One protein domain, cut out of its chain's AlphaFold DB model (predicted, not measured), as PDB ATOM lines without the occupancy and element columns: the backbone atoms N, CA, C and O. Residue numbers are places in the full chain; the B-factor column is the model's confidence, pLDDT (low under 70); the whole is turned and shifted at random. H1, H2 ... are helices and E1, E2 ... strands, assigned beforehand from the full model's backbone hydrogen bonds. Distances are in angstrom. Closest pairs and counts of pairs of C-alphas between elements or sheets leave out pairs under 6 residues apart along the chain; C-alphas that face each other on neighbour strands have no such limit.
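What this domain is: This is residues 11 to 76 of the 78 residues of the protein "AbrB/MazE/SpoVT family DNA-binding domain-containing protein" of Sphaerochaeta halotolerans (UniProt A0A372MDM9). What shape does the model make? It is a strung-out chain with no common core: a two-stranded hairpin of E1 and E2 near one end, with the short helix H1 there too, then H2 leading away along the long axis, then the small H3, and at the far end H4, set across that axis. No helix touches another helix. What is it built of? The printed part has 66 residues, with four named helices and two named strands in the order H1 E1 E2 H2 H3 H4; the sheet, in the order E1 - E2, is antiparallel, and the class is mixed, helices and strands. How spread out is it? It is extended, with a radius of gyration of the C-alphas of 18.8 A and spans of 50 by 29 by 22 A.

How they stand to each other: How does the sheet form? After H1, residues 11 to 15, a short link leads to E1, residues 24 to 29, which forms a hairpin with E2, residues 32 to 37. They are antiparallel, with 154 degrees between their directions; N 25 and O 36 are 2.9 A apart and N 34 and O 27 are 2.9 A apart, both within hydrogen-bond range. What follows the hairpin? H2, residues 38 to 50, has its closest C-alpha to E1 at Ser 38, 4.8 A from that of Val 24. H2 and H3, residues 53 to 56, meet only through their link, while H3 and H4, residues 62 to 76, are apart. What do the helix backbones show? Every O i to N i+4 pair is within hydrogen-bond range in H1 and H2, and 10 of 11 are in H4; H3 is too short for such a pair.

Where its parts are: Where do the first elements lie? H1 begins at C-alpha 11, (32.297, 103.688, 92.905), and is 6.2 A long from first to last C-alpha. E1 measures 15.9 A and E2 16.8 A in the same way. Where do the later helices run? H2 covers 18.2 A from C-alpha 38, (38.677, 92.598, 80.616), H3 covers 5.0 A, and H4 covers 21.9 A, ending at C-alpha 76, (59.299, 66.879, 69.378).

The domain as a whole: How large is it? The two C-alphas farthest apart are those of Asp 11 and Ser 74, at 52.9 A. Which stretches stand free? Residues 28 to 33 do, as do residues 43 to 53, of which 43 to 50 belong to H2, and residues 69 to 76 of H4. Is there a cut, a long link or low confidence? The printed part has no cut and no long link; pLDDT is under 70 at residues 75 to 76.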
ATOM      1  N   ASP A  11      33.215 104.745  92.468       95.25
ATOM      2  CA  ASP A  11      32.297 103.688  92.905       95.25
ATOM      3  C   ASP A  11      32.004 102.684  91.783       95.25
ATOM      4  O   ASP A  11      31.933 101.482  92.022       95.25
ATOM      5  N   VAL A  12      31.947 103.157  90.531       93.19
ATOM      6  CA  VAL A  12      31.797 102.292  89.351       93.19
ATOM      7  C   VAL A  12      33.052 101.442  89.135       93.19
ATOM      8  O   VAL A  12      32.934 100.258  88.839       93.19
ATOM      9  N   ARG A  13      34.259 101.995  89.333       91.75
ATOM     10  CA  ARG A  13      35.500 101.198  89.268       91.75
ATOM     11  C   ARG A  13      35.535 100.114  90.340       91.75
ATOM     12  O   ARG A  13      35.917  98.987  90.048       91.75
ATOM     13  N   THR A  14      35.101 100.440  91.556       92.69
ATOM     14  CA  THR A  14      34.993  99.466  92.647       92.69
ATOM     15  C   THR A  14      33.987  98.366  92.310       92.69
ATOM     16  O   THR A  14      34.314  97.196  92.482       92.69
ATOM     17  N   ALA A  15      32.819  98.708  91.758       92.44
ATOM     18  CA  ALA A  15      31.830  97.723  91.314       92.44
ATOM     19  C   ALA A  15      32.340  96.831  90.164       92.44
ATOM     20  O   ALA A  15      32.019  95.649  90.113       92.44
ATOM     21  N   LEU A  16      33.167  97.376  89.267       90.69
ATOM     22  CA  LEU A  16      33.844  96.624  88.202       90.69
ATOM     23  C   LEU A  16      35.047  95.801  88.703       90.69
ATOM     24  O   LEU A  16      35.618  95.027  87.932       90.69
ATOM     25  N   GLY A  17      35.466  95.984  89.960       91.81
ATOM     26  CA  GLY A  17      36.650  95.336  90.523       91.81
ATOM     27  C   GLY A  17      37.953  95.736  89.828       91.81
ATOM     28  O   GLY A  17      38.829  94.892  89.679       91.81
ATOM     29  N   ILE A  18      38.063  96.987  89.359       91.75
ATOM     30  CA  ILE A  18      39.244  97.494  88.636       91.75
ATOM     31  C   ILE A  18      39.981  98.594  89.413       91.75
ATOM     32  O   ILE A  18      39.379  99.495  90.009       91.75
ATOM     33  N   GLY A  19      41.308  98.540  89.365       91.19
ATOM     34  CA  GLY A  19      42.252  99.517  89.889       91.19
ATOM     35  C   GLY A  19      42.920 100.371  88.805       91.19
ATOM     36  O   GLY A  19      42.517 100.406  87.642       91.19
ATOM     37  N   ALA A  20      43.953 101.115  89.201       88.38
ATOM     38  CA  ALA A  20      44.766 101.880  88.260       88.38
ATOM     39  C   ALA A  20      45.674 100.936  87.455       88.38
ATOM     40  O   ALA A  20      46.395 100.135  88.038       88.38
ATOM     41  N   GLY A  21      45.657 101.059  86.126       88.81
ATOM     42  CA  GLY A  21      46.421 100.193  85.218       88.81
ATOM     43  C   GLY A  21      45.634  98.993  84.685       88.81
ATOM     44  O   GLY A  21      46.048  98.396  83.690       88.81
ATOM     45  N   ASP A  22      44.474  98.698  85.274       90.62
ATOM     46  CA  ASP A  22      43.596  97.633  84.800       90.62
ATOM     47  C   ASP A  22      42.926  97.991  83.472       90.62
ATOM     48  O   ASP A  22      42.697  99.157  83.134       90.62
ATOM     49  N   ARG A  23      42.597  96.948  82.708       90.12
ATOM     50  CA  ARG A  23      41.939  97.066  81.406       90.12
ATOM     51  C   ARG A  23      40.439  96.831  81.533       90.12
ATOM     52  O   ARG A  23      39.983  95.981  82.297       90.12
ATOM     53  N   VAL A  24      39.687  97.576  80.730       92.19
ATOM     54  CA  VAL A  24      38.244  97.408  80.560       92.19
ATOM     55  C   VAL A  24      37.923  97.125  79.101       92.19
ATOM     56  O   VAL A  24      38.558  97.669  78.196       92.19
ATOM     57  N   THR A  25      36.924  96.280  78.878       91.94
ATOM     58  CA  THR A  25      36.414  95.955  77.549       91.94
ATOM     59  C   THR A  25      35.072  96.647  77.362       91.94
ATOM     60  O   THR A  25      34.194  96.561  78.222       91.94
ATOM     61  N   PHE A  26      34.912  97.319  76.226       91.56
ATOM     62  CA  PHE A  26      33.640  97.889  75.805       91.56
ATOM     63  C   PHE A  26      32.954  96.894  74.872       91.56
ATOM     64  O   PHE A  26      33.454  96.623  73.782       91.56
ATOM     65  N   LEU A  27      31.825  96.339  75.305       90.12
ATOM     66  CA  LEU A  27      30.963  95.532  74.452       90.12
ATOM     67  C   LEU A  27      29.902  96.436  73.840       90.12
ATOM     68  O   LEU A  27      29.123  97.060  74.563       90.12
ATOM     69  N   VAL A  28      29.870  96.476  72.513       91.44
ATOM     70  CA  VAL A  28      28.856  97.198  71.746       91.44
ATOM     71  C   VAL A  28      27.873  96.177  71.202       91.44
ATOM     72  O   VAL A  28      28.264  95.263  70.480       91.44
ATOM     73  N   ASP A  29      26.609  96.326  71.574       90.00
ATOM     74  CA  ASP A  29      25.519  95.458  71.147       90.00
ATOM     75  C   ASP A  29      24.344  96.325  70.681       90.00
ATOM     76  O   ASP A  29      23.622  96.935  71.480       90.00
ATOM     77  N   GLY A  30      24.231  96.465  69.357       88.56
ATOM     78  CA  GLY A  30      23.325  97.412  68.714       88.56
ATOM     79  C   GLY A  30      23.603  98.853  69.154       88.56
ATOM     80  O   GLY A  30      24.669  99.399  68.882       88.56
ATOM     81  N   GLY A  31      22.627  99.466  69.830       92.69
ATOM     82  CA  GLY A  31      22.740 100.816  70.395       92.69
ATOM     83  C   GLY A  31      23.246 100.869  71.842       92.69
ATOM     84  O   GLY A  31      23.412 101.960  72.380       92.69
ATOM     85  N   ASN A  32      23.471  99.719  72.486       92.81
ATOM     86  CA  ASN A  32      23.893  99.651  73.883       92.81
ATOM     87  C   ASN A  32      25.403  99.426  73.986       92.81
ATOM     88  O   ASN A  32      25.971  98.588  73.287       92.81
ATOM     89  N   VAL A  33      26.045 100.132  74.920       91.50
ATOM     90  CA  VAL A  33      27.458  99.932  75.259       91.50
ATOM     91  C   VAL A  33      27.559  99.492  76.712       91.50
ATOM     92  O   VAL A  33      27.075 100.177  77.611       91.50
ATOM     93  N   ARG A  34      28.196  98.346  76.946       91.38
ATOM     94  CA  ARG A  34      28.483  97.807  78.281       91.38
ATOM     95  C   ARG A  34      29.981  97.834  78.536       91.38
ATOM     96  O   ARG A  34      30.769  97.541  77.640       91.38
ATOM     97  N   ILE A  35      30.370  98.166  79.763       91.81
ATOM     98  CA  ILE A  35      31.766  98.144  80.209       91.81
ATOM     99  C   ILE A  35      31.933  96.953  81.143       91.81
ATOM    100  O   ILE A  35      31.173  96.818  82.099       91.81
ATOM    101  N   ILE A  36      32.927  96.112  80.874       91.56
ATOM    102  CA  ILE A  36      33.248  94.945  81.698       91.56
ATOM    103  C   ILE A  36      34.744  94.897  82.015       91.56
ATOM    104  O   ILE A  36      35.576  95.391  81.249       91.56
ATOM    105  N   ASN A  37      35.092  94.285  83.146       91.62
ATOM    106  CA  ASN A  37      36.470  93.935  83.472       91.62
ATOM    107  C   ASN A  37      37.036  92.979  82.404       91.62
ATOM    108  O   ASN A  37      36.489  91.897  82.182       91.62
ATOM    109  N   SER A  38      38.128  93.371  81.739       90.56
ATOM    110  CA  SER A  38      38.677  92.598  80.616       90.56
ATOM    111  C   SER A  38      39.198  91.224  81.023       90.56
ATOM    112  O   SER A  38      39.065  90.279  80.250       90.56
ATOM    113  N   ALA A  39      39.805  91.108  82.207       87.94
ATOM    114  CA  ALA A  39      40.379  89.849  82.668       87.94
ATOM    115  C   ALA A  39      39.277  88.829  82.958       87.94
ATOM    116  O   ALA A  39      39.351  87.691  82.494       87.94
ATOM    117  N   LEU A  40      38.221  89.265  83.651       86.12
ATOM    118  CA  LEU A  40      37.067  88.419  83.937       86.12
ATOM    119  C   LEU A  40      36.379  87.959  82.645       86.12
ATOM    120  O   LEU A  40      36.115  86.774  82.478       86.12
ATOM    121  N   TYR A  41      36.178  88.877  81.699       89.25
ATOM    122  CA  TYR A  41      35.557  88.555  80.416       89.25
ATOM    123  C   TYR A  41      36.388  87.572  79.576       89.25
ATOM    124  O   TYR A  41      35.848  86.648  78.972       89.25
ATOM    125  N   ALA A  42      37.715  87.733  79.547       88.69
ATOM    126  CA  ALA A  42      38.596  86.808  78.835       88.69
ATOM    127  C   ALA A  42      38.536  85.392  79.428       88.69
ATOM    128  O   ALA A  42      38.484  84.417  78.678       88.69
ATOM    129  N   MET A  43      38.507  85.288  80.760       90.88
ATOM    130  CA  MET A  43      38.376  84.010  81.461       90.88
ATOM    131  C   MET A  43      37.022  83.353  81.201       90.88
ATOM    132  O   MET A  43      36.979  82.157  80.937       90.88
ATOM    133  N   GLU A  44      35.935  84.123  81.201       90.31
ATOM    134  CA  GLU A  44      34.597  83.628  80.867       90.31
ATOM    135  C   GLU A  44      34.543  83.068  79.436       90.31
ATOM    136  O   GLU A  44      34.095  81.942  79.223       90.31
ATOM    137  N   ILE A  45      35.067  83.804  78.448       90.69
ATOM    138  CA  ILE A  45      35.151  83.312  77.062       90.69
ATOM    139  C   ILE A  45      35.972  82.025  76.993       90.69
ATOM    140  O   ILE A  45      35.594  81.093  76.283       90.69
ATOM    141  N   LEU A  46      37.108  81.982  77.686       92.62
ATOM    142  CA  LEU A  46      37.991  80.823  77.694       92.62
ATOM    143  C   LEU A  46      37.292  79.604  78.303       92.62
ATOM    144  O   LEU A  46      37.291  78.547  77.684       92.62
ATOM    145  N   GLN A  47      36.627  79.753  79.449       92.00
ATOM    146  CA  GLN A  47      35.853  78.679  80.076       92.00
ATOM    147  C   GLN A  47      34.729  78.184  79.164       92.00
ATOM    148  O   GLN A  47      34.603  76.981  78.953       92.00
ATOM    149  N   ASN A  48      33.977  79.100  78.550       93.44
ATOM    150  CA  ASN A  48      32.916  78.752  77.605       93.44
ATOM    151  C   ASN A  48      33.450  77.995  76.384       93.44
ATOM    152  O   ASN A  48      32.805  77.068  75.906       93.44
ATOM    153  N   LYS A  49      34.632  78.371  75.883       92.38
ATOM    154  CA  LYS A  49      35.284  77.671  74.771       92.38
ATOM    155  C   LYS A  49      35.849  76.314  75.163       92.38
ATOM    156  O   LYS A  49      35.917  75.457  74.299       92.38
ATOM    157  N   MET A  50      36.274  76.135  76.411       91.94
ATOM    158  CA  MET A  50      36.798  74.860  76.912       91.94
ATOM    159  C   MET A  50      35.692  73.888  77.336       91.94
ATOM    160  O   MET A  50      35.952  72.694  77.489       91.94
ATOM    161  N   ALA A  51      34.462  74.367  77.533       92.81
ATOM    162  CA  ALA A  51      33.331  73.521  77.885       92.81
ATOM    163  C   ALA A  51      33.098  72.451  76.804       92.81
ATOM    164  O   ALA A  51      32.854  72.762  75.639       92.81
ATOM    165  N   GLY A  52      33.164  71.178  77.195       91.62
ATOM    166  CA  GLY A  52      32.979  70.057  76.273       91.62
ATOM    167  C   GLY A  52      34.222  69.677  75.460       91.62
ATOM    168  O   GLY A  52      34.186  68.671  74.757       91.62
ATOM    169  N   GLU A  53      35.313  70.448  75.522       92.81
ATOM    170  CA  GLU A  53      36.509  70.172  74.711       92.81
ATOM    171  C   GLU A  53      37.247  68.916  75.178       92.81
ATOM    172  O   GLU A  53      37.747  68.171  74.342       92.81
ATOM    173  N   ALA A  54      37.242  68.620  76.482       91.31
ATOM    174  CA  ALA A  54      37.798  67.372  77.009       91.31
ATOM    175  C   ALA A  54      37.077  66.148  76.417       91.31
ATOM    176  O   ALA A  54      37.718  65.250  75.885       91.31
ATOM    177  N   GLN A  55      35.741  66.170  76.386       91.31
ATOM    178  CA  GLN A  55      34.931  65.096  75.809       91.31
ATOM    179  C   GLN A  55      35.152  64.960  74.298       91.31
ATOM    180  O   GLN A  55      35.258  63.848  73.790       91.31
ATOM    181  N   LYS A  56      35.260  66.077  73.566       91.81
ATOM    182  CA  LYS A  56      35.588  66.051  72.127       91.81
ATOM    183  C   LYS A  56      36.980  65.484  71.856       91.81
ATOM    184  O   LYS A  56      37.178  64.849  70.826       91.81
ATOM    185  N   ALA A  57      37.923  65.733  72.760       90.44
ATOM    186  CA  ALA A  57      39.282  65.218  72.691       90.44
ATOM    187  C   ALA A  57      39.411  63.775  73.214       90.44
ATOM    188  O   ALA A  57      40.504  63.221  73.143       90.44
ATOM    189  N   GLY A  58      38.327  63.169  73.719       92.56
ATOM    190  CA  GLY A  58      38.356  61.833  74.315       92.56
ATOM    191  C   GLY A  58      39.177  61.763  75.603       92.56
ATOM    192  O   GLY A  58      39.791  60.741  75.862       92.56
ATOM    193  N   LEU A  59      39.238  62.863  76.361       95.00
ATOM    194  CA  LEU A  59      39.929  62.950  77.646       95.00
ATOM    195  C   LEU A  59      38.897  62.792  78.768       95.00
ATOM    196  O   LEU A  59      38.170  63.744  79.075       95.00
ATOM    197  N   GLU A  60      38.813  61.601  79.355       93.06
ATOM    198  CA  GLU A  60      37.869  61.281  80.431       93.06
ATOM    199  C   GLU A  60      38.551  61.232  81.802       93.06
ATOM    200  O   GLU A  60      37.937  61.620  82.802       93.06
ATOM    201  N   ASP A  61      39.824  60.828  81.847       94.38
ATOM    202  CA  ASP A  61      40.592  60.700  83.082       94.38
ATOM    203  C   ASP A  61      42.053  61.190  82.981       94.38
ATOM    204  O   ASP A  61      42.523  61.718  81.968       94.38
ATOM    205  N   ASP A  62      42.778  61.059  84.095       93.50
ATOM    206  CA  ASP A  62      44.180  61.463  84.199       93.50
ATOM    207  C   ASP A  62      45.108  60.616  83.306       93.50
ATOM    208  O   ASP A  62      46.172  61.093  82.899       93.50
ATOM    209  N   GLU A  63      44.742  59.367  82.995       95.00
ATOM    210  CA  GLU A  63      45.532  58.483  82.135       95.00
ATOM    211  C   GLU A  63      45.483  58.965  80.681       95.00
ATOM    212  O   GLU A  63      46.539  59.088  80.049       95.00
ATOM    213  N   ASP A  64      44.305  59.368  80.197       94.12
ATOM    214  CA  ASP A  64      44.126  59.968  78.870       94.12
ATOM    215  C   ASP A  64      44.957  61.251  78.710       94.12
ATOM    216  O   ASP A  64      45.655  61.457  77.708       94.12
ATOM    217  N   VAL A  65      44.951  62.109  79.737       92.69
ATOM    218  CA  VAL A  65      45.748  63.346  79.755       92.69
ATOM    219  C   VAL A  65      47.241  63.026  79.709       92.69
ATOM    220  O   VAL A  65      47.998  63.646  78.953       92.69
ATOM    221  N   MET A  66      47.690  62.048  80.496       93.62
ATOM    222  CA  MET A  66      49.089  61.628  80.512       93.62
ATOM    223  C   MET A  66      49.521  61.020  79.175       93.62
ATOM    224  O   MET A  66      50.653  61.263  78.743       93.62
ATOM    225  N   ALA A  67      48.646  60.274  78.501       93.00
ATOM    226  CA  ALA A  67      48.893  59.736  77.167       93.00
ATOM    227  C   ALA A  67      49.044  60.855  76.123       93.00
ATOM    228  O   ALA A  67      50.034  60.866  75.387       93.00
ATOM    229  N   LEU A  68      48.143  61.845  76.126       91.75
ATOM    230  CA  LEU A  68      48.216  63.018  75.249       91.75
ATOM    231  C   LEU A  68      49.503  63.834  75.468       91.75
ATOM    232  O   LEU A  68      50.176  64.240  74.523       91.75
ATOM    233  N   VAL A  69      49.889  64.075  76.722       92.06
ATOM    234  CA  VAL A  69      51.126  64.815  77.022       92.06
ATOM    235  C   VAL A  69      52.359  64.044  76.548       92.06
ATOM    236  O   VAL A  69      53.323  64.652  76.073       92.06
ATOM    237  N   ARG A  70      52.354  62.712  76.675       91.69
ATOM    238  CA  ARG A  70      53.444  61.867  76.176       91.69
ATOM    239  C   ARG A  70      53.544  61.927  74.654       91.69
ATOM    240  O   ARG A  70      54.661  62.117  74.180       91.69
ATOM    241  N   SER A  71      52.429  61.838  73.921       89.31
ATOM    242  CA  SER A  71      52.443  61.879  72.450       89.31
ATOM    243  C   SER A  71      53.011  63.200  71.918       89.31
ATOM    244  O   SER A  71      53.941  63.189  71.114       89.31
ATOM    245  N   LEU A  72      52.560  64.337  72.462       89.56
ATOM    246  CA  LEU A  72      53.043  65.672  72.079       89.56
ATOM    247  C   LEU A  72      54.534  65.881  72.385       89.56
ATOM    248  O   LEU A  72      55.238  66.604  71.682       89.56
ATOM    249  N   ARG A  73      55.037  65.267  73.463       88.00
ATOM    250  CA  ARG A  73      56.465  65.325  73.809       88.00
ATOM    251  C   ARG A  73      57.313  64.420  72.921       88.00
ATOM    252  O   ARG A  73      58.423  64.819  72.588       88.00
ATOM    253  N   SER A  74      56.818  63.241  72.541       77.56
ATOM    254  CA  SER A  74      57.529  62.350  71.615       77.56
ATOM    255  C   SER A  74      57.581  62.892  70.187       77.56
ATOM    256  O   SER A  74      58.585  62.687  69.518       77.56
ATOM    257  N   GLU A  75      56.563  63.640  69.749       59.56
ATOM    258  CA  GLU A  75      56.549  64.310  68.436       59.56
ATOM    259  C   GLU A  75      57.600  65.429  68.302       59.56
ATOM    260  O   GLU A  75      57.897  65.856  67.194       59.56
ATOM    261  N   ASN A  76      58.214  65.887  69.401       56.28
ATOM    262  CA  ASN A  76      59.299  66.879  69.378       56.28
ATOM    263  C   ASN A  76      60.714  66.252  69.322       56.28
ATOM    264  O   ASN A  76      61.693  66.945  69.602       56.28
TER     265      ASN A  76